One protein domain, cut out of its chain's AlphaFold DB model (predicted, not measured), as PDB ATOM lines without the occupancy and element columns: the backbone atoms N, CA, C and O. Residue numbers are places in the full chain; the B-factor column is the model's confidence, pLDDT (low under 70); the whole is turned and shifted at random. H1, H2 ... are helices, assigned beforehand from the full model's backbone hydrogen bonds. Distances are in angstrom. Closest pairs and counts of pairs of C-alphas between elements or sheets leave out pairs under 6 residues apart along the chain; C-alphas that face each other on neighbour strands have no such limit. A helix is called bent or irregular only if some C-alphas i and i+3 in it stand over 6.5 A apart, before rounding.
ATOM      1  N   GLU A   2      -6.881   6.135  46.358       61.69
ATOM      2  CA  GLU A   2      -6.394   7.351  45.678       61.69
ATOM      3  C   GLU A   2      -5.066   7.156  44.920       61.69
ATOM      4  O   GLU A   2      -4.970   7.464  43.738       61.69
ATOM      5  N   ARG A   3      -4.072   6.501  45.542       63.09
ATOM      6  CA  ARG A   3      -2.791   6.179  44.879       63.09
ATOM      7  C   ARG A   3      -2.933   5.252  43.666       63.09
ATOM      8  O   ARG A   3      -2.154   5.357  42.730       63.09
ATOM      9  N   ALA A   4      -3.912   4.344  43.673       66.50
ATOM     10  CA  ALA A   4      -4.138   3.426  42.555       66.50
ATOM     11  C   ALA A   4      -4.769   4.149  41.353       66.50
ATOM     12  O   ALA A   4      -4.361   3.920  40.218       66.50
ATOM     13  N   ALA A   5      -5.703   5.070  41.612       68.50
ATOM     14  CA  ALA A   5      -6.293   5.919  40.581       68.50
ATOM     15  C   ALA A   5      -5.245   6.852  39.949       68.50
ATOM     16  O   ALA A   5      -5.162   6.926  38.725       68.50
ATOM     17  N   ALA A   6      -4.380   7.468  40.763       68.62
ATOM     18  CA  ALA A   6      -3.294   8.320  40.276       68.62
ATOM     19  C   ALA A   6      -2.316   7.564  39.354       68.62
ATOM     20  O   ALA A   6      -1.904   8.083  38.318       68.62
ATOM     21  N   ILE A   7      -1.989   6.307  39.680       76.50
ATOM     22  CA  ILE A   7      -1.136   5.457  38.834       76.50
ATOM     23  C   ILE A   7      -1.817   5.150  37.494       76.50
ATOM     24  O   ILE A   7      -1.182   5.290  36.452       76.50
ATOM     25  N   VAL A   8      -3.100   4.778  37.495       78.56
ATOM     26  CA  VAL A   8      -3.861   4.528  36.255       78.56
ATOM     27  C   VAL A   8      -3.926   5.785  35.389       78.56
ATOM     28  O   VAL A   8      -3.673   5.721  34.186       78.56
ATOM     29  N   ASN A   9      -4.221   6.937  35.990       79.06
ATOM     30  CA  ASN A   9      -4.351   8.188  35.252       79.06
ATOM     31  C   ASN A   9      -3.002   8.636  34.666       79.06
ATOM     32  O   ASN A   9      -2.943   9.035  33.505       79.06
ATOM     33  N   ARG A  10      -1.902   8.473  35.410       81.38
ATOM     34  CA  ARG A  10      -0.550   8.826  34.953       81.38
ATOM     35  C   ARG A  10       0.022   7.862  33.912       81.38
ATOM     36  O   ARG A  10       0.651   8.316  32.959       81.38
ATOM     37  N   ILE A  11      -0.135   6.553  34.113       86.44
ATOM     38  CA  ILE A  11       0.520   5.528  33.284       86.44
ATOM     39  C   ILE A  11      -0.329   5.153  32.071       86.44
ATOM     40  O   ILE A  11       0.226   4.972  30.993       86.44
ATOM     41  N   LEU A  12      -1.650   5.029  32.230       89.88
ATOM     42  CA  LEU A  12      -2.532   4.579  31.150       89.88
ATOM     43  C   LEU A  12      -3.192   5.760  30.442       89.88
ATOM     44  O   LEU A  12      -3.035   5.916  29.233       89.88
ATOM     45  N   LYS A  13      -3.911   6.613  31.185       92.19
ATOM     46  CA  LYS A  13      -4.745   7.648  30.556       92.19
ATOM     47  C   LYS A  13      -3.921   8.760  29.930       92.19
ATOM     48  O   LYS A  13      -4.100   9.030  28.755       92.19
ATOM     49  N   LEU A  14      -3.008   9.395  30.660       93.44
ATOM     50  CA  LEU A  14      -2.269  10.554  30.152       93.44
ATOM     51  C   LEU A  14      -1.565  10.317  28.795       93.44
ATOM     52  O   LEU A  14      -1.745  11.134  27.895       93.44
ATOM     53  N   PRO A  15      -0.762   9.255  28.587       93.88
ATOM     54  CA  PRO A  15      -0.176   8.990  27.269       93.88
ATOM     55  C   PRO A  15      -1.221   8.689  26.186       93.88
ATOM     56  O   PRO A  15      -1.076   9.194  25.078       93.88
ATOM     57  N   TYR A  16      -2.282   7.938  26.497       95.69
ATOM     58  CA  TYR A  16      -3.345   7.662  25.527       95.69
ATOM     59  C   TYR A  16      -4.123   8.925  25.132       95.69
ATOM     60  O   TYR A  16      -4.332   9.182  23.953       95.69
ATOM     61  N   LEU A  17      -4.487   9.766  26.101       96.38
ATOM     62  CA  LEU A  17      -5.228  11.004  25.858       96.38
ATOM     63  C   LEU A  17      -4.404  12.042  25.090       96.38
ATOM     64  O   LEU A  17      -4.976  12.831  24.344       96.38
ATOM     65  N   ARG A  18      -3.072  12.036  25.232       94.88
ATOM     66  CA  ARG A  18      -2.191  12.859  24.390       94.88
ATOM     67  C   ARG A  18      -2.188  12.386  22.940       94.88
ATOM     68  O   ARG A  18      -2.393  13.209  22.056       94.88
ATOM     69  N   LEU A  19      -2.060  11.079  22.701       93.31
ATOM     70  CA  LEU A  19      -2.199  10.520  21.351       93.31
ATOM     71  C   LEU A  19      -3.556  10.919  20.734       93.31
ATOM     72  O   LEU A  19      -3.611  11.443  19.624       93.31
ATOM     73  N   LEU A  20      -4.634  10.767  21.509       95.00
ATOM     74  CA  LEU A  20      -6.000  11.037  21.066       95.00
ATOM     75  C   LEU A  20      -6.256  12.513  20.724       95.00
ATOM     76  O   LEU A  20      -6.845  12.806  19.686       95.00
ATOM     77  N   PHE A  21      -5.840  13.449  21.584       96.31
ATOM     78  CA  PHE A  21      -6.229  14.862  21.466       96.31
ATOM     79  C   PHE A  21      -5.124  15.809  20.997       96.31
ATOM     80  O   PHE A  21      -5.443  16.846  20.420       96.31
ATOM     81  N   GLU A  22      -3.851  15.501  21.245       93.69
ATOM     82  CA  GLU A  22      -2.728  16.341  20.801       93.69
ATOM     83  C   GLU A  22      -2.224  15.898  19.423       93.69
ATOM     84  O   GLU A  22      -1.945  16.741  18.573       93.69
ATOM     85  N   GLU A  23      -2.147  14.586  19.184       90.06
ATOM     86  CA  GLU A  23      -1.724  14.032  17.891       90.06
ATOM     87  C   GLU A  23      -2.910  13.773  16.948       90.06
ATOM     88  O   GLU A  23      -2.719  13.631  15.742       90.06
ATOM     89  N   GLY A  24      -4.142  13.757  17.476       87.56
ATOM     90  CA  GLY A  24      -5.357  13.506  16.699       87.56
ATOM     91  C   GLY A  24      -5.441  12.075  16.167       87.56
ATOM     92  O   GLY A  24      -6.083  11.836  15.144       87.56
ATOM     93  N   VAL A  25      -4.760  11.137  16.830       88.06
ATOM     94  CA  VAL A  25      -4.662   9.738  16.421       88.06
ATOM     95  C   VAL A  25      -5.428   8.865  17.408       88.06
ATOM     96  O   VAL A  25      -5.162   8.870  18.606       88.06
ATOM     97  N   ASP A  26      -6.330   8.042  16.882       93.25
ATOM     98  CA  ASP A  26      -6.817   6.847  17.565       93.25
ATOM     99  C   ASP A  26      -6.582   5.635  16.662       93.25
ATOM    100  O   ASP A  26      -6.607   5.744  15.434       93.25
ATOM    101  N   VAL A  27      -6.305   4.487  17.270       93.12
ATOM    102  CA  VAL A  27      -5.895   3.279  16.560       93.12
ATOM    103  C   VAL A  27      -6.735   2.099  17.026       93.12
ATOM    104  O   VAL A  27      -7.057   1.960  18.212       93.12
ATOM    105  N   VAL A  28      -7.104   1.253  16.069       97.06
ATOM    106  CA  VAL A  28      -7.725  -0.046  16.326       97.06
ATOM    107  C   VAL A  28      -6.736  -0.911  17.112       97.06
ATOM    108  O   VAL A  28      -5.545  -0.940  16.813       97.06
ATOM    109  N   VAL A  29      -7.210  -1.579  18.164       97.31
ATOM    110  CA  VAL A  29      -6.360  -2.436  19.003       97.31
ATOM    111  C   VAL A  29      -6.181  -3.804  18.352       97.31
ATOM    112  O   VAL A  29      -5.069  -4.323  18.305       97.31
ATOM    113  N   ASP A  30      -7.278  -4.382  17.866       97.12
ATOM    114  CA  ASP A  30      -7.332  -5.700  17.245       97.12
ATOM    115  C   ASP A  30      -7.008  -5.611  15.748       97.12
ATOM    116  O   ASP A  30      -7.883  -5.628  14.883       97.12
ATOM    117  N   GLN A  31      -5.722  -5.425  15.453       96.06
ATOM    118  CA  GLN A  31      -5.194  -5.379  14.093       96.06
ATOM    119  C   GLN A  31      -3.781  -5.990  14.033       96.06
ATOM    120  O   GLN A  31      -3.111  -6.098  15.068       96.06
ATOM    121  N   PRO A  32      -3.291  -6.387  12.844       95.19
ATOM    122  CA  PRO A  32      -1.923  -6.868  12.671       95.19
ATOM    123  C   PRO A  32      -0.871  -5.878  13.184       95.19
ATOM    124  O   PRO A  32      -0.991  -4.669  12.998       95.19
ATOM    125  N   SER A  33       0.212  -6.388  13.779       91.69
ATOM    126  CA  SER A  33       1.289  -5.551  14.335       91.69
ATOM    127  C   SER A  33       1.958  -4.629  13.307       91.69
ATOM    128  O   SER A  33       2.447  -3.564  13.681       91.69
ATOM    129  N   ASP A  34       1.955  -5.014  12.030       94.25
ATOM    130  CA  ASP A  34       2.541  -4.233  10.933       94.25
ATOM    131  C   ASP A  34       1.611  -3.118  10.420       94.25
ATOM    132  O   ASP A  34       2.077  -2.202   9.744       94.25
ATOM    133  N   ASP A  35       0.323  -3.145  10.783       95.19
ATOM    134  CA  ASP A  35      -0.660  -2.126  10.385       95.19
ATOM    135  C   ASP A  35      -0.660  -0.911  11.333       95.19
ATOM    136  O   ASP A  35      -1.323   0.100  11.084       95.19
ATOM    137  N   PHE A  36       0.111  -0.960  12.426       93.88
ATOM    138  CA  PHE A  36       0.271   0.187  13.315       93.88
ATOM    139  C   PHE A  36       1.193   1.248  12.683       93.88
ATOM    140  O   PHE A  36       2.282   0.913  12.219       93.88
ATOM    141  N   PRO A  37       0.857   2.554  12.769       89.75
ATOM    142  CA  PRO A  37       1.672   3.642  12.202       89.75
ATOM    143  C   PRO A  37       3.109   3.753  12.746       89.75
ATOM    144  O   PRO A  37       3.929   4.501  12.217       89.75
ATOM    145  N   GLY A  38       3.414   3.045  13.835       91.06
ATOM    146  CA  GLY A  38       4.744   2.948  14.420       91.06
ATOM    147  C   GLY A  38       4.715   2.310  15.807       91.06
ATOM    148  O   GLY A  38       3.658   2.149  16.420       91.06
ATOM    149  N   ALA A  39       5.900   1.996  16.340       89.25
ATOM    150  CA  ALA A  39       6.043   1.327  17.635       89.25
ATOM    151  C   ALA A  39       5.375   2.092  18.796       89.25
ATOM    152  O   ALA A  39       4.811   1.471  19.691       89.25
ATOM    153  N   GLY A  40       5.388   3.431  18.766       91.62
ATOM    154  CA  GLY A  40       4.719   4.258  19.779       91.62
ATOM    155  C   GLY A  40       3.196   4.096  19.770       91.62
ATOM    156  O   GLY A  40       2.600   3.850  20.818       91.62
ATOM    157  N   ALA A  41       2.578   4.153  18.587       91.81
ATOM    158  CA  ALA A  41       1.140   3.951  18.419       91.81
ATOM    159  C   ALA A  41       0.724   2.521  18.802       91.81
ATOM    160  O   ALA A  41      -0.259   2.346  19.515       91.81
ATOM    161  N   TYR A  42       1.526   1.519  18.419       94.19
ATOM    162  CA  TYR A  42       1.353   0.133  18.863       94.19
ATOM    163  C   TYR A  42       1.363   0.024  20.391       94.19
ATOM    164  O   TYR A  42       0.435  -0.527  20.980       94.19
ATOM    165  N   THR A  43       2.376   0.588  21.060       94.19
ATOM    166  CA  THR A  43       2.459   0.546  22.523       94.19
ATOM    167  C   THR A  43       1.245   1.204  23.173       94.19
ATOM    168  O   THR A  43       0.655   0.627  24.084       94.19
ATOM    169  N   ILE A  44       0.842   2.387  22.705       94.88
ATOM    170  CA  ILE A  44      -0.282   3.119  23.293       94.88
ATOM    171  C   ILE A  44      -1.607   2.376  23.069       94.88
ATOM    172  O   ILE A  44      -2.376   2.212  24.016       94.88
ATOM    173  N   ALA A  45      -1.865   1.868  21.865       95.12
ATOM    174  CA  ALA A  45      -3.093   1.138  21.565       95.12
ATOM    175  C   ALA A  45      -3.167  -0.202  22.319       95.12
ATOM    176  O   ALA A  45      -4.104  -0.443  23.083       95.12
ATOM    177  N   VAL A  46      -2.152  -1.056  22.166       96.00
ATOM    178  CA  VAL A  46      -2.184  -2.443  22.659       96.00
ATOM    179  C   VAL A  46      -2.013  -2.534  24.173       96.00
ATOM    180  O   VAL A  46      -2.628  -3.389  24.801       96.00
ATOM    181  N   TYR A  47      -1.216  -1.659  24.791       94.62
ATOM    182  CA  TYR A  47      -0.981  -1.735  26.237       94.62
ATOM    183  C   TYR A  47      -1.832  -0.763  27.047       94.62
ATOM    184  O   TYR A  47      -2.125  -1.058  28.205       94.62
ATOM    185  N   LEU A  48      -2.218   0.390  26.489       95.75
ATOM    186  CA  LEU A  48      -2.882   1.445  27.263       95.75
ATOM    187  C   LEU A  48      -4.375   1.512  26.941       95.75
ATOM    188  O   LEU A  48      -5.182   1.287  27.843       95.75
ATOM    189  N   LYS A  49      -4.756   1.726  25.672       96.38
ATOM    190  CA  LYS A  49      -6.172   1.719  25.251       96.38
ATOM    191  C   LYS A  49      -6.832   0.375  25.563       96.38
ATOM    192  O   LYS A  49      -7.876   0.356  26.210       96.38
ATOM    193  N   ALA A  50      -6.195  -0.745  25.213       97.12
ATOM    194  CA  ALA A  50      -6.731  -2.076  25.513       97.12
ATOM    195  C   ALA A  50      -6.943  -2.305  27.020       97.12
ATOM    196  O   ALA A  50      -7.960  -2.861  27.432       97.12
ATOM    197  N   ALA A  51      -6.013  -1.845  27.866       96.38
ATOM    198  CA  ALA A  51      -6.143  -1.961  29.318       96.38
ATOM    199  C   ALA A  51      -7.311  -1.126  29.865       96.38
ATOM    200  O   ALA A  51      -8.022  -1.586  30.761       96.38
ATOM    201  N   LEU A  52      -7.540   0.073  29.313       95.81
ATOM    202  CA  LEU A  52      -8.727   0.876  29.616       95.81
ATOM    203  C   LEU A  52     -10.008   0.158  29.166       95.81
ATOM    204  O   LEU A  52     -10.952   0.094  29.950       95.81
ATOM    205  N   GLY A  53     -10.003  -0.466  27.987       97.38
ATOM    206  CA  GLY A  53     -11.126  -1.261  27.484       97.38
ATOM    207  C   GLY A  53     -11.454  -2.466  28.360       97.38
ATOM    208  O   GLY A  53     -12.612  -2.682  28.702       97.38
ATOM    209  N   PHE A  54     -10.452  -3.212  28.835       98.06
ATOM    210  CA  PHE A  54     -10.686  -4.304  29.788       98.06
ATOM    211  C   PHE A  54     -11.144  -3.807  31.165       98.06
ATOM    212  O   PHE A  54     -11.947  -4.475  31.818       98.06
ATOM    213  N   ALA A  55     -10.674  -2.640  31.616       96.38
ATOM    214  CA  ALA A  55     -11.178  -2.021  32.840       96.38
ATOM    215  C   ALA A  55     -12.649  -1.596  32.696       96.38
ATOM    216  O   ALA A  55     -13.442  -1.846  33.605       96.38
ATOM    217  N   ALA A  56     -13.025  -1.016  31.551       97.12
ATOM    218  CA  ALA A  56     -14.408  -0.688  31.217       97.12
ATOM    219  C   ALA A  56     -15.274  -1.951  31.110       97.12
ATOM    220  O   ALA A  56     -16.364  -1.990  31.672       97.12
ATOM    221  N   LEU A  57     -14.760  -3.023  30.494       98.50
ATOM    222  CA  LEU A  57     -15.467  -4.299  30.384       98.50
ATOM    223  C   LEU A  57     -15.757  -4.881  31.764       98.50
ATOM    224  O   LEU A  57     -16.883  -5.271  32.050       98.50
ATOM    225  N   ARG A  58     -14.750  -4.906  32.642       98.44
ATOM    226  CA  ARG A  58     -14.909  -5.368  34.023       98.44
ATOM    227  C   ARG A  58     -15.964  -4.556  34.777       98.44
ATOM    228  O   ARG A  58     -16.707  -5.134  35.563       98.44
ATOM    229  N   ALA A  59     -16.041  -3.246  34.543       97.94
ATOM    230  CA  ALA A  59     -17.088  -2.407  35.121       97.94
ATOM    231  C   ALA A  59     -18.482  -2.719  34.539       97.94
ATOM    232  O   ALA A  59     -19.451  -2.721  35.293       97.94
ATOM    233  N   GLU A  60     -18.575  -3.021  33.240       98.00
ATOM    234  CA  GLU A  60     -19.826  -3.332  32.530       98.00
ATOM    235  C   GLU A  60     -20.428  -4.686  32.939       98.00
ATOM    236  O   GLU A  60     -21.635  -4.790  33.151       98.00
ATOM    237  N   ILE A  61     -19.606  -5.735  33.053       98.38
ATOM    238  CA  ILE A  61     -20.084  -7.106  33.334       98.38
ATOM    239  C   ILE A  61     -19.900  -7.531  34.795       98.38
ATOM    240  O   ILE A  61     -20.408  -8.572  35.210       98.38
ATOM    241  N   GLY A  62     -19.188  -6.729  35.585       98.44
ATOM    242  CA  GLY A  62     -18.864  -7.014  36.978       98.44
ATOM    243  C   GLY A  62     -17.702  -7.995  37.161       98.44
ATOM    244  O   GLY A  62     -17.334  -8.773  36.278       98.44
ATOM    245  N   ASP A  63     -17.124  -7.974  38.363       98.62
ATOM    246  CA  ASP A  63     -15.940  -8.762  38.727       98.62
ATOM    247  C   ASP A  63     -16.141 -10.271  38.552       98.62
ATOM    248  O   ASP A  63     -15.251 -10.964  38.057       98.62
ATOM    249  N   GLU A  64     -17.299 -10.790  38.964       98.62
ATOM    250  CA  GLU A  64     -17.574 -12.227  38.931       98.62
ATOM    251  C   GLU A  64     -17.550 -12.768  37.500       98.62
ATOM    252  O   GLU A  64     -16.776 -13.686  37.212       98.62
ATOM    253  N   ALA A  65     -18.327 -12.157  36.598       98.69
ATOM    254  CA  ALA A  65     -18.375 -12.541  35.192       98.69
ATOM    255  C   ALA A  65     -17.021 -12.319  34.509       98.69
ATOM    256  O   ALA A  65     -16.543 -13.196  33.789       98.69
ATOM    257  N   PHE A  66     -16.350 -11.199  34.790       98.81
ATOM    258  CA  PHE A  66     -15.037 -10.903  34.222       98.81
ATOM    259  C   PHE A  66     -14.008 -11.990  34.561       98.81
ATOM    260  O   PHE A  66     -13.393 -12.585  33.674       98.81
ATOM    261  N   PHE A  67     -13.839 -12.323  35.842       98.75
ATOM    262  CA  PHE A  67     -12.869 -13.347  36.221       98.75
ATOM    263  C   PHE A  67     -13.324 -14.767  35.858       98.75
ATOM    264  O   PHE A  67     -12.471 -15.629  35.635       98.75
ATOM    265  N   ALA A  68     -14.631 -15.041  35.789       98.75
ATOM    266  CA  ALA A  68     -15.142 -16.313  35.284       98.75
ATOM    267  C   ALA A  68     -14.813 -16.504  33.795       98.75
ATOM    268  O   ALA A  68     -14.286 -17.557  33.434       98.75
ATOM    269  N   GLY A  69     -15.026 -15.472  32.971       98.62
ATOM    270  CA  GLY A  69     -14.675 -15.466  31.551       98.62
ATOM    271  C   GLY A  69     -13.186 -15.727  31.332       98.62
ATOM    272  O   GLY A  69     -12.829 -16.654  30.612       98.62
ATOM    273  N   LEU A  70     -12.308 -15.018  32.055       98.56
ATOM    274  CA  LEU A  70     -10.855 -15.236  31.973       98.56
ATOM    275  C   LEU A  70     -10.434 -16.669  32.325       98.56
ATOM    276  O   LEU A  70      -9.600 -17.258  31.635       98.56
ATOM    277  N   ARG A  71     -10.998 -17.247  33.393       98.62
ATOM    278  CA  ARG A  71     -10.706 -18.639  33.779       98.62
ATOM    279  C   ARG A  71     -11.200 -19.633  32.732       98.62
ATOM    280  O   ARG A  71     -10.500 -20.602  32.457       98.62
ATOM    281  N   SER A  72     -12.391 -19.407  32.179       98.12
ATOM    282  CA  SER A  72     -12.983 -20.270  31.156       98.12
ATOM    283  C   SER A  72     -12.176 -20.227  29.861       98.12
ATOM    284  O   SER A  72     -11.772 -21.283  29.379       98.12
ATOM    285  N   TYR A  73     -11.847 -19.026  29.381       98.38
ATOM    286  CA  TYR A  73     -10.978 -18.798  28.229       98.38
ATOM    287  C   TYR A  73      -9.633 -19.515  28.386       98.38
ATOM    288  O   TYR A  73      -9.263 -20.344  27.559       98.38
ATOM    289  N   ALA A  74      -8.930 -19.278  29.499       97.88
ATOM    290  CA  ALA A  74      -7.633 -19.900  29.745       97.88
ATOM    291  C   ALA A  74      -7.714 -21.435  29.823       97.88
ATOM    292  O   ALA A  74      -6.756 -22.120  29.473       97.88
ATOM    293  N   ALA A  75      -8.832 -21.991  30.297       98.00
ATOM    294  CA  ALA A  75      -9.036 -23.434  30.358       98.00
ATOM    295  C   ALA A  75      -9.357 -24.052  28.988       98.00
ATOM    296  O   ALA A  75      -8.921 -25.177  28.738       98.00
ATOM    297  N   ALA A  76     -10.106 -23.341  28.141       97.38
ATOM    298  CA  ALA A  76     -10.512 -23.791  26.812       97.38
ATOM    299  C   ALA A  76      -9.352 -23.719  25.808       97.38
ATOM    300  O   ALA A  76      -9.060 -24.708  25.144       97.38
ATOM    301  N   GLU A  77      -8.622 -22.604  25.802       97.44
ATOM    302  CA  GLU A  77      -7.591 -22.310  24.799       97.44
ATOM    303  C   GLU A  77      -6.176 -22.751  25.207       97.44
ATOM    304  O   GLU A  77      -5.179 -22.461  24.535       97.44
ATOM    305  N   ARG A  78      -6.045 -23.455  26.338       95.62
ATOM    306  CA  ARG A  78      -4.738 -23.929  26.812       95.62
ATOM    307  C   ARG A  78      -4.065 -24.815  25.761       95.62
ATOM    308  O   ARG A  78      -4.661 -25.752  25.238       95.62
ATOM    309  N   PHE A  79      -2.778 -24.559  25.536       96.25
ATOM    310  CA  PHE A  79      -1.944 -25.279  24.564       96.25
ATOM    311  C   PHE A  79      -2.393 -25.123  23.096       96.25
ATOM    312  O   PHE A  79      -1.922 -25.874  22.244       96.25
ATOM    313  N   GLY A  80      -3.265 -24.149  22.807       94.88
ATOM    314  CA  GLY A  80      -3.713 -23.781  21.466       94.88
ATOM    315  C   GLY A  80      -3.262 -22.382  21.036       94.88
ATOM    316  O   GLY A  80      -2.460 -21.727  21.705       94.88
ATOM    317  N   ILE A  81      -3.791 -21.941  19.892       95.62
ATOM    318  CA  ILE A  81      -3.684 -20.565  19.397       95.62
ATOM    319  C   ILE A  81      -5.077 -19.957  19.520       95.62
ATOM    320  O   ILE A  81      -5.989 -20.410  18.834       95.62
ATOM    321  N   ALA A  82      -5.215 -18.951  20.376       96.06
ATOM    322  CA  ALA A  82      -6.466 -18.241  20.585       96.06
ATOM    323  C   ALA A  82      -6.527 -16.962  19.750       96.06
ATOM    324  O   ALA A  82      -5.513 -16.279  19.568       96.06
ATOM    325  N   ALA A  83      -7.727 -16.614  19.306       95.31
ATOM    326  CA  ALA A  83      -8.052 -15.342  18.689       95.31
ATOM    327  C   ALA A  83      -8.800 -14.420  19.675       95.31
ATOM    328  O   ALA A  83      -9.433 -14.885  20.628       95.31
ATOM    329  N   PRO A  84      -8.809 -13.098  19.438       96.38
ATOM    330  CA  PRO A  84      -9.590 -12.146  20.238       96.38
ATOM    331  C   PRO A  84     -11.084 -12.489  20.330       96.38
ATOM    332  O   PRO A  84     -11.706 -12.283  21.373       96.38
ATOM    333  N   ALA A  85     -11.650 -13.083  19.273       97.12
ATOM    334  CA  ALA A  85     -13.032 -13.556  19.256       97.12
ATOM    335  C   ALA A  85     -13.314 -14.648  20.308       97.12
ATOM    336  O   ALA A  85     -14.404 -14.655  20.882       97.12
ATOM    337  N   ASP A  86     -12.344 -15.517  20.609       98.25
ATOM    338  CA  ASP A  86     -12.487 -16.569  21.627       98.25
ATOM    339  C   ASP A  86     -12.556 -15.956  23.033       98.25
ATOM    340  O   ASP A  86     -13.366 -16.356  23.874       98.25
ATOM    341  N   LEU A  87     -11.753 -14.914  23.275       98.31
ATOM    342  CA  LEU A  87     -11.783 -14.162  24.525       98.31
ATOM    343  C   LEU A  87     -13.108 -13.406  24.695       98.31
ATOM    344  O   LEU A  87     -13.710 -13.467  25.770       98.31
ATOM    345  N   ARG A  88     -13.596 -12.737  23.641       98.50
ATOM    346  CA  ARG A  88     -14.917 -12.089  23.655       98.50
ATOM    347  C   ARG A  88     -16.021 -13.096  23.976       98.50
ATOM    348  O   ARG A  88     -16.814 -12.840  24.879       98.50
ATOM    349  N   ALA A  89     -16.041 -14.244  23.298       98.56
ATOM    350  CA  ALA A  89     -17.049 -15.279  23.514       98.56
ATOM    351  C   ALA A  89     -17.055 -15.788  24.965       98.56
ATOM    352  O   ALA A  89     -18.119 -15.971  25.558       98.56
ATOM    353  N   ALA A  90     -15.881 -15.959  25.583       98.69
ATOM    354  CA  ALA A  90     -15.787 -16.358  26.986       98.69
ATOM    355  C   ALA A  90     -16.400 -15.318  27.943       98.69
ATOM    356  O   ALA A  90     -17.059 -15.690  28.919       98.69
ATOM    357  N   PHE A  91     -16.222 -14.023  27.667       98.81
ATOM    358  CA  PHE A  91     -16.876 -12.965  28.437       98.81
ATOM    359  C   PHE A  91     -18.387 -12.913  28.201       98.81
ATOM    360  O   PHE A  91     -19.129 -12.744  29.164       98.81
ATOM    361  N   GLU A  92     -18.857 -13.101  26.967       98.81
ATOM    362  CA  GLU A  92     -20.292 -13.129  26.641       98.81
ATOM    363  C   GLU A  92     -21.012 -14.275  27.354       98.81
ATOM    364  O   GLU A  92     -22.067 -14.069  27.958       98.81
ATOM    365  N   ILE A  93     -20.410 -15.469  27.359       98.69
ATOM    366  CA  ILE A  93     -20.924 -16.636  28.086       98.69
ATOM    367  C   ILE A  93     -20.990 -16.343  29.588       98.69
ATOM    368  O   ILE A  93     -22.010 -16.611  30.221       98.69
ATOM    369  N   ALA A  94     -19.923 -15.781  30.165       98.69
ATOM    370  CA  ALA A  94     -19.875 -15.474  31.591       98.69
ATOM    371  C   ALA A  94     -20.844 -14.348  32.000       98.69
ATOM    372  O   ALA A  94     -21.392 -14.387  33.098       98.69
ATOM    373  N   ALA A  95     -21.061 -13.360  31.130       98.38
ATOM    374  CA  ALA A  95     -21.959 -12.232  31.369       98.38
ATOM    375  C   ALA A  95     -23.425 -12.530  31.005       98.38
ATOM    376  O   ALA A  95     -24.317 -11.775  31.394       98.38
ATOM    377  N   GLY A  96     -23.689 -13.597  30.244       98.44
ATOM    378  CA  GLY A  96     -25.025 -13.959  29.772       98.44
ATOM    379  C   GLY A  96     -25.634 -12.953  28.787       98.44
ATOM    380  O   GLY A  96     -26.858 -12.847  28.708       98.44
ATOM    381  N   ARG A  97     -24.808 -12.187  28.062       98.31
ATOM    382  CA  ARG A  97     -25.253 -11.150  27.112       98.31
ATOM    383  C   ARG A  97     -24.274 -10.971  25.956       98.31
ATOM    384  O   ARG A  97     -23.093 -11.270  26.099       98.31
ATOM    385  N   ASP A  98     -24.772 -10.431  24.846       98.31
ATOM    386  CA  ASP A  98     -23.942 -10.010  23.714       98.31
ATOM    387  C   ASP A  98     -23.068  -8.807  24.104       98.31
ATOM    388  O   ASP A  98     -23.550  -7.841  24.709       98.31
ATOM    389  N   LEU A  99     -21.781  -8.886  23.760       98.69
ATOM    390  CA  LEU A  99     -20.783  -7.842  23.983       98.69
ATOM    391  C   LEU A  99     -20.173  -7.368  22.660       98.69
ATOM    392  O   LEU A  99     -19.224  -6.587  22.680       98.69
ATOM    393  N   SER A 100     -20.719  -7.783  21.514       98.25
ATOM    394  CA  SER A 100     -20.203  -7.457  20.182       98.25
ATOM    395  C   SER A 100     -20.066  -5.946  19.975       98.25
ATOM    396  O   SER A 100     -19.030  -5.465  19.523       98.25
ATOM    397  N   ALA A 101     -21.079  -5.168  20.369       97.94
ATOM    398  CA  ALA A 101     -21.036  -3.711  20.245       97.94
ATOM    399  C   ALA A 101     -19.971  -3.067  21.152       97.94
ATOM    400  O   ALA A 101     -19.260  -2.167  20.707       97.94
ATOM    401  N   PHE A 102     -19.848  -3.548  22.394       98.12
ATOM    402  CA  PHE A 102     -18.830  -3.088  23.340       98.12
ATOM    403  C   PHE A 102     -17.422  -3.402  22.821       98.12
ATOM    404  O   PHE A 102     -16.534  -2.553  22.846       98.12
ATOM    405  N   TRP A 103     -17.224  -4.625  22.332       98.44
ATOM    406  CA  TRP A 103     -15.930  -5.089  21.856       98.44
ATOM    407  C   TRP A 103     -15.486  -4.336  20.610       98.44
ATOM    408  O   TRP A 103     -14.353  -3.859  20.555       98.44
ATOM    409  N   ARG A 104     -16.407  -4.145  19.656       98.12
ATOM    410  CA  ARG A 104     -16.155  -3.349  18.457       98.12
ATOM    411  C   ARG A 104     -15.671  -1.951  18.823       98.12
ATOM    412  O   ARG A 104     -14.668  -1.499  18.292       98.12
ATOM    413  N   HIS A 105     -16.368  -1.300  19.751       97.56
ATOM    414  CA  HIS A 105     -16.055   0.056  20.190       97.56
ATOM    415  C   HIS A 105     -14.624   0.186  20.740       97.56
ATOM    416  O   HIS A 105     -13.867   1.055  20.312       97.56
ATOM    417  N   TRP A 106     -14.235  -0.710  21.652       97.56
ATOM    418  CA  TRP A 106     -12.949  -0.621  22.347       97.56
ATOM    419  C   TRP A 106     -11.768  -1.206  21.577       97.56
ATOM    420  O   TRP A 106     -10.651  -0.697  21.702       97.56
ATOM    421  N   PHE A 107     -11.988  -2.284  20.824       98.19
ATOM    422  CA  PHE A 107     -10.902  -3.086  20.267       98.19
ATOM    423  C   PHE A 107     -10.841  -3.052  18.744       98.19
ATOM    424  O   PHE A 107      -9.740  -3.017  18.206       98.19
ATOM    425  N   GLU A 108     -11.976  -2.992  18.051       97.75
ATOM    426  CA  GLU A 108     -12.035  -3.102  16.580       97.75
ATOM    427  C   GLU A 108     -12.252  -1.745  15.884       97.75
ATOM    428  O   GLU A 108     -12.242  -1.662  14.657       97.75
ATOM    429  N   ALA A 109     -12.450  -0.668  16.652       97.06
ATOM    430  CA  ALA A 109     -12.722   0.665  16.135       97.06
ATOM    431  C   ALA A 109     -11.854   1.752  16.794       97.06
ATOM    432  O   ALA A 109     -11.390   1.656  17.936       97.06
ATOM    433  N   ALA A 110     -11.639   2.824  16.036       95.38
ATOM    434  CA  ALA A 110     -10.988   4.046  16.487       95.38
ATOM    435  C   ALA A 110     -12.054   5.057  16.957       95.38
ATOM    436  O   ALA A 110     -12.335   6.048  16.284       95.38
ATOM    437  N   GLU A 111     -12.728   4.743  18.069       94.94
ATOM    438  CA  GLU A 111     -13.859   5.510  18.610       94.94
ATOM    439  C   GLU A 111     -13.555   6.181  19.971       94.94
ATOM    440  O   GLU A 111     -14.467   6.658  20.643       94.94
ATOM    441  N   GLY A 112     -12.283   6.299  20.369       91.50
ATOM    442  CA  GLY A 112     -11.867   6.745  21.706       91.50
ATOM    443  C   GLY A 112     -12.298   8.162  22.109       91.50
ATOM    444  O   GLY A 112     -12.371   8.474  23.298       91.50
ATOM    445  N   THR A 113     -12.637   9.030  21.149       95.50
ATOM    446  CA  THR A 113     -13.217  10.359  21.430       95.50
ATOM    447  C   THR A 113     -14.645  10.298  21.977       95.50
ATOM    448  O   THR A 113     -15.183  11.329  22.369       95.50
ATOM    449  N   GLN A 114     -15.293   9.129  21.959       95.44
ATOM    450  CA  GLN A 114     -16.605   8.936  22.579       95.44
ATOM    451  C   GLN A 114     -16.490   8.674  24.090       95.44
ATOM    452  O   GLN A 114     -17.402   9.030  24.833       95.44
ATOM    453  N   ASP A 115     -15.367   8.108  24.549       93.88
ATOM    454  CA  ASP A 115     -15.119   7.784  25.963       93.88
ATOM    455  C   ASP A 115     -14.515   8.948  26.755       93.88
ATOM    456  O   ASP A 115     -14.699   9.059  27.969       93.88
ATOM    457  N   PHE A 116     -13.741   9.795  26.075       95.31
ATOM    458  CA  PHE A 116     -12.931  10.829  26.704       95.31
ATOM    459  C   PHE A 116     -13.130  12.188  26.049       95.31
ATOM    460  O   PHE A 116     -13.538  12.311  24.897       95.31
ATOM    461  N   THR A 117     -12.774  13.231  26.788       96.44
ATOM    462  CA  THR A 117     -12.829  14.623  26.341       96.44
ATOM    463  C   THR A 117     -11.476  15.314  26.538       96.44
ATOM    464  O   THR A 117     -10.668  14.867  27.358       96.44
ATOM    465  N   PRO A 118     -11.226  16.475  25.900       96.06
ATOM    466  CA  PRO A 118     -10.050  17.289  26.216       96.06
ATOM    467  C   PRO A 118      -9.942  17.664  27.707       96.06
ATOM    468  O   PRO A 118      -8.846  17.833  28.230       96.06
ATOM    469  N   ALA A 119     -11.064  17.736  28.435       95.44
ATOM    470  CA  ALA A 119     -11.045  17.971  29.878       95.44
ATOM    471  C   ALA A 119     -10.501  16.769  30.676       95.44
ATOM    472  O   ALA A 119      -9.936  16.960  31.755       95.44
ATOM    473  N   ASP A 120     -10.647  15.539  30.172       94.44
ATOM    474  CA  ASP A 120     -10.009  14.353  30.756       94.44
ATOM    475  C   ASP A 120      -8.487  14.420  30.636       94.44
ATOM    476  O   ASP A 120      -7.790  14.059  31.587       94.44
ATOM    477  N   LEU A 121      -7.973  14.916  29.504       94.69
ATOM    478  CA  LEU A 121      -6.536  15.112  29.301       94.69
ATOM    479  C   LEU A 121      -5.975  16.094  30.335       94.69
ATOM    480  O   LEU A 121      -4.980  15.795  30.996       94.69
ATOM    481  N   GLU A 122      -6.647  17.226  30.532       93.81
ATOM    482  CA  GLU A 122      -6.210  18.234  31.499       93.81
ATOM    483  C   GLU A 122      -6.264  17.728  32.947       93.81
ATOM    484  O   GLU A 122      -5.339  17.979  33.724       93.81
ATOM    485  N   ARG A 123      -7.277  16.926  33.307       91.00
ATOM    486  CA  ARG A 123      -7.302  16.238  34.611       91.00
ATOM    487  C   ARG A 123      -6.137  15.268  34.772       91.00
ATOM    488  O   ARG A 123      -5.423  15.343  35.769       91.00
ATOM    489  N   ALA A 124      -5.912  14.391  33.793       90.25
ATOM    490  CA  ALA A 124      -4.832  13.408  33.850       90.25
ATOM    491  C   ALA A 124      -3.451  14.080  33.942       90.25
ATOM    492  O   ALA A 124      -2.553  13.567  34.612       90.25
ATOM    493  N   ARG A 125      -3.282  15.251  33.312       89.62
ATOM    494  CA  ARG A 125      -2.071  16.074  33.412       89.62
ATOM    495  C   ARG A 125      -1.879  16.635  34.819       89.62
ATOM    496  O   ARG A 125      -0.785  16.512  35.366       89.62
ATOM    497  N   ALA A 126      -2.922  17.234  35.395       88.81
ATOM    498  CA  ALA A 126      -2.868  17.815  36.734       88.81
ATOM    499  C   ALA A 126      -2.499  16.763  37.794       88.81
ATOM    500  O   ALA A 126      -1.619  16.997  38.617       88.81
ATOM    501  N   GLU A 127      -3.103  15.579  37.713       84.25
ATOM    502  CA  GLU A 127      -2.865  14.466  38.639       84.25
ATOM    503  C   GLU A 127      -1.505  13.775  38.436       84.25
ATOM    504  O   GLU A 127      -0.967  13.175  39.363       84.25
ATOM    505  N   ALA A 128      -0.925  13.837  37.233       75.75
ATOM    506  CA  ALA A 128       0.406  13.290  36.971       75.75
ATOM    507  C   ALA A 128       1.547  14.211  37.439       75.75
ATOM    508  O   ALA A 128       2.673  13.733  37.609       75.75
ATOM    509  N   GLY A 129       1.274  15.513  37.589       68.56
ATOM    510  CA  GLY A 129       2.230  16.526  38.044       68.56
ATOM    511  C   GLY A 129       2.378  16.629  39.566       68.56
ATOM    512  O   GLY A 129       3.361  17.206  40.031       68.56
ATOM    513  N   THR A 130       1.427  16.073  40.322       55.72
ATOM    514  CA  THR A 130       1.471  15.904  41.787       55.72
ATOM    515  C   THR A 130       2.175  14.616  42.195       55.72
ATOM    516  O   THR A 130       2.856  14.633  43.242       55.72
TER     517      THR A 130
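What this domain is: This is residues 2 to 130 of the 130 residues of an uncharacterized protein of Chloroflexia bacterium (UniProt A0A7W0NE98). A long bent helix, H2, runs through the model and ties two helical groups together: at one end its first arm packs on the second arm of H1, which in turn packs with H5, and at the other end its second arm packs with H3. The short helix H4 packs on the first arm of H2, whose centre is 2.6 A from the mean of the C-alphas. The printed part has 129 residues with five named helices, H1 to H5 in that order, and no named strand, and its class is all helix. The whole is compact, with a radius of gyration of the C-alphas of 15.6 A, and spans 43 by 36 by 25 A.

Where its parts are: H1, residues 2 to 21, begins with C-alpha 2 at (-6.394, 7.351, 45.678). By its hydrogen bonds it was assigned as one helix, but it is bent: C-alphas 11 and 14 are 6.5 A apart, and its arms are H1a, residues 2 to 11, 14.3 A, and H1b, residues 14 to 21, 10.5 A. H2, residues 39 to 76, was likewise assigned as one helix and is bent, with C-alphas 60 and 63 at 9.1 A. Its arms are H2a, residues 39 to 60, 30.2 A, and H2b, residues 63 to 76, 19.9 A. H3 is residues 84 to 95, 16.6 A. H4, residues 100 to 108, 9.9 A, is neither bent nor irregular, but only just: C-alphas 105 and 108 are 6.3 A apart. H5, residues 118 to 129, 17.1 A, ends with C-alpha 129 at (2.230, 16.526, 38.044).

How they stand to each other: H2 is the hub, touching three other helices. H2a touches H1b with residues 41 to 49 alone, about perpendicular at 79 degrees; the closest C-alphas are those of Tyr 16 and Ile 44, 5.9 A. H1b touches H5 at a shallow tilt of 26 degrees, opposite ways, closest at the C-alphas of Leu 14 and Ala 124, 5.3 A. H2a touches H4 with residues 49 to 57 alone, at a shallow tilt of 24 degrees, closest at the C-alphas of Gly 53 and Trp 106, 5.5 A. H2b touches H3 at a steep tilt of 48 degrees, closest at the C-alphas of Gly 69 and Phe 91, 4.6 A. H3 and H5 are apart. Every O i to N i+4 pair is within hydrogen-bond range in H1a, H1b, H2b, H3, H4 and H5, and 16 of 18 are in H2a.

The domain as a whole: The two C-alphas farthest apart are those of Gly 80 and Thr 130, 44.9 A. The printed part has no cut. The link from H1 to H2, residues 22 to 38, is long. The mean pLDDT of the printed part is 93.3; residues 2 to 6 and 129 to 130 are under 70.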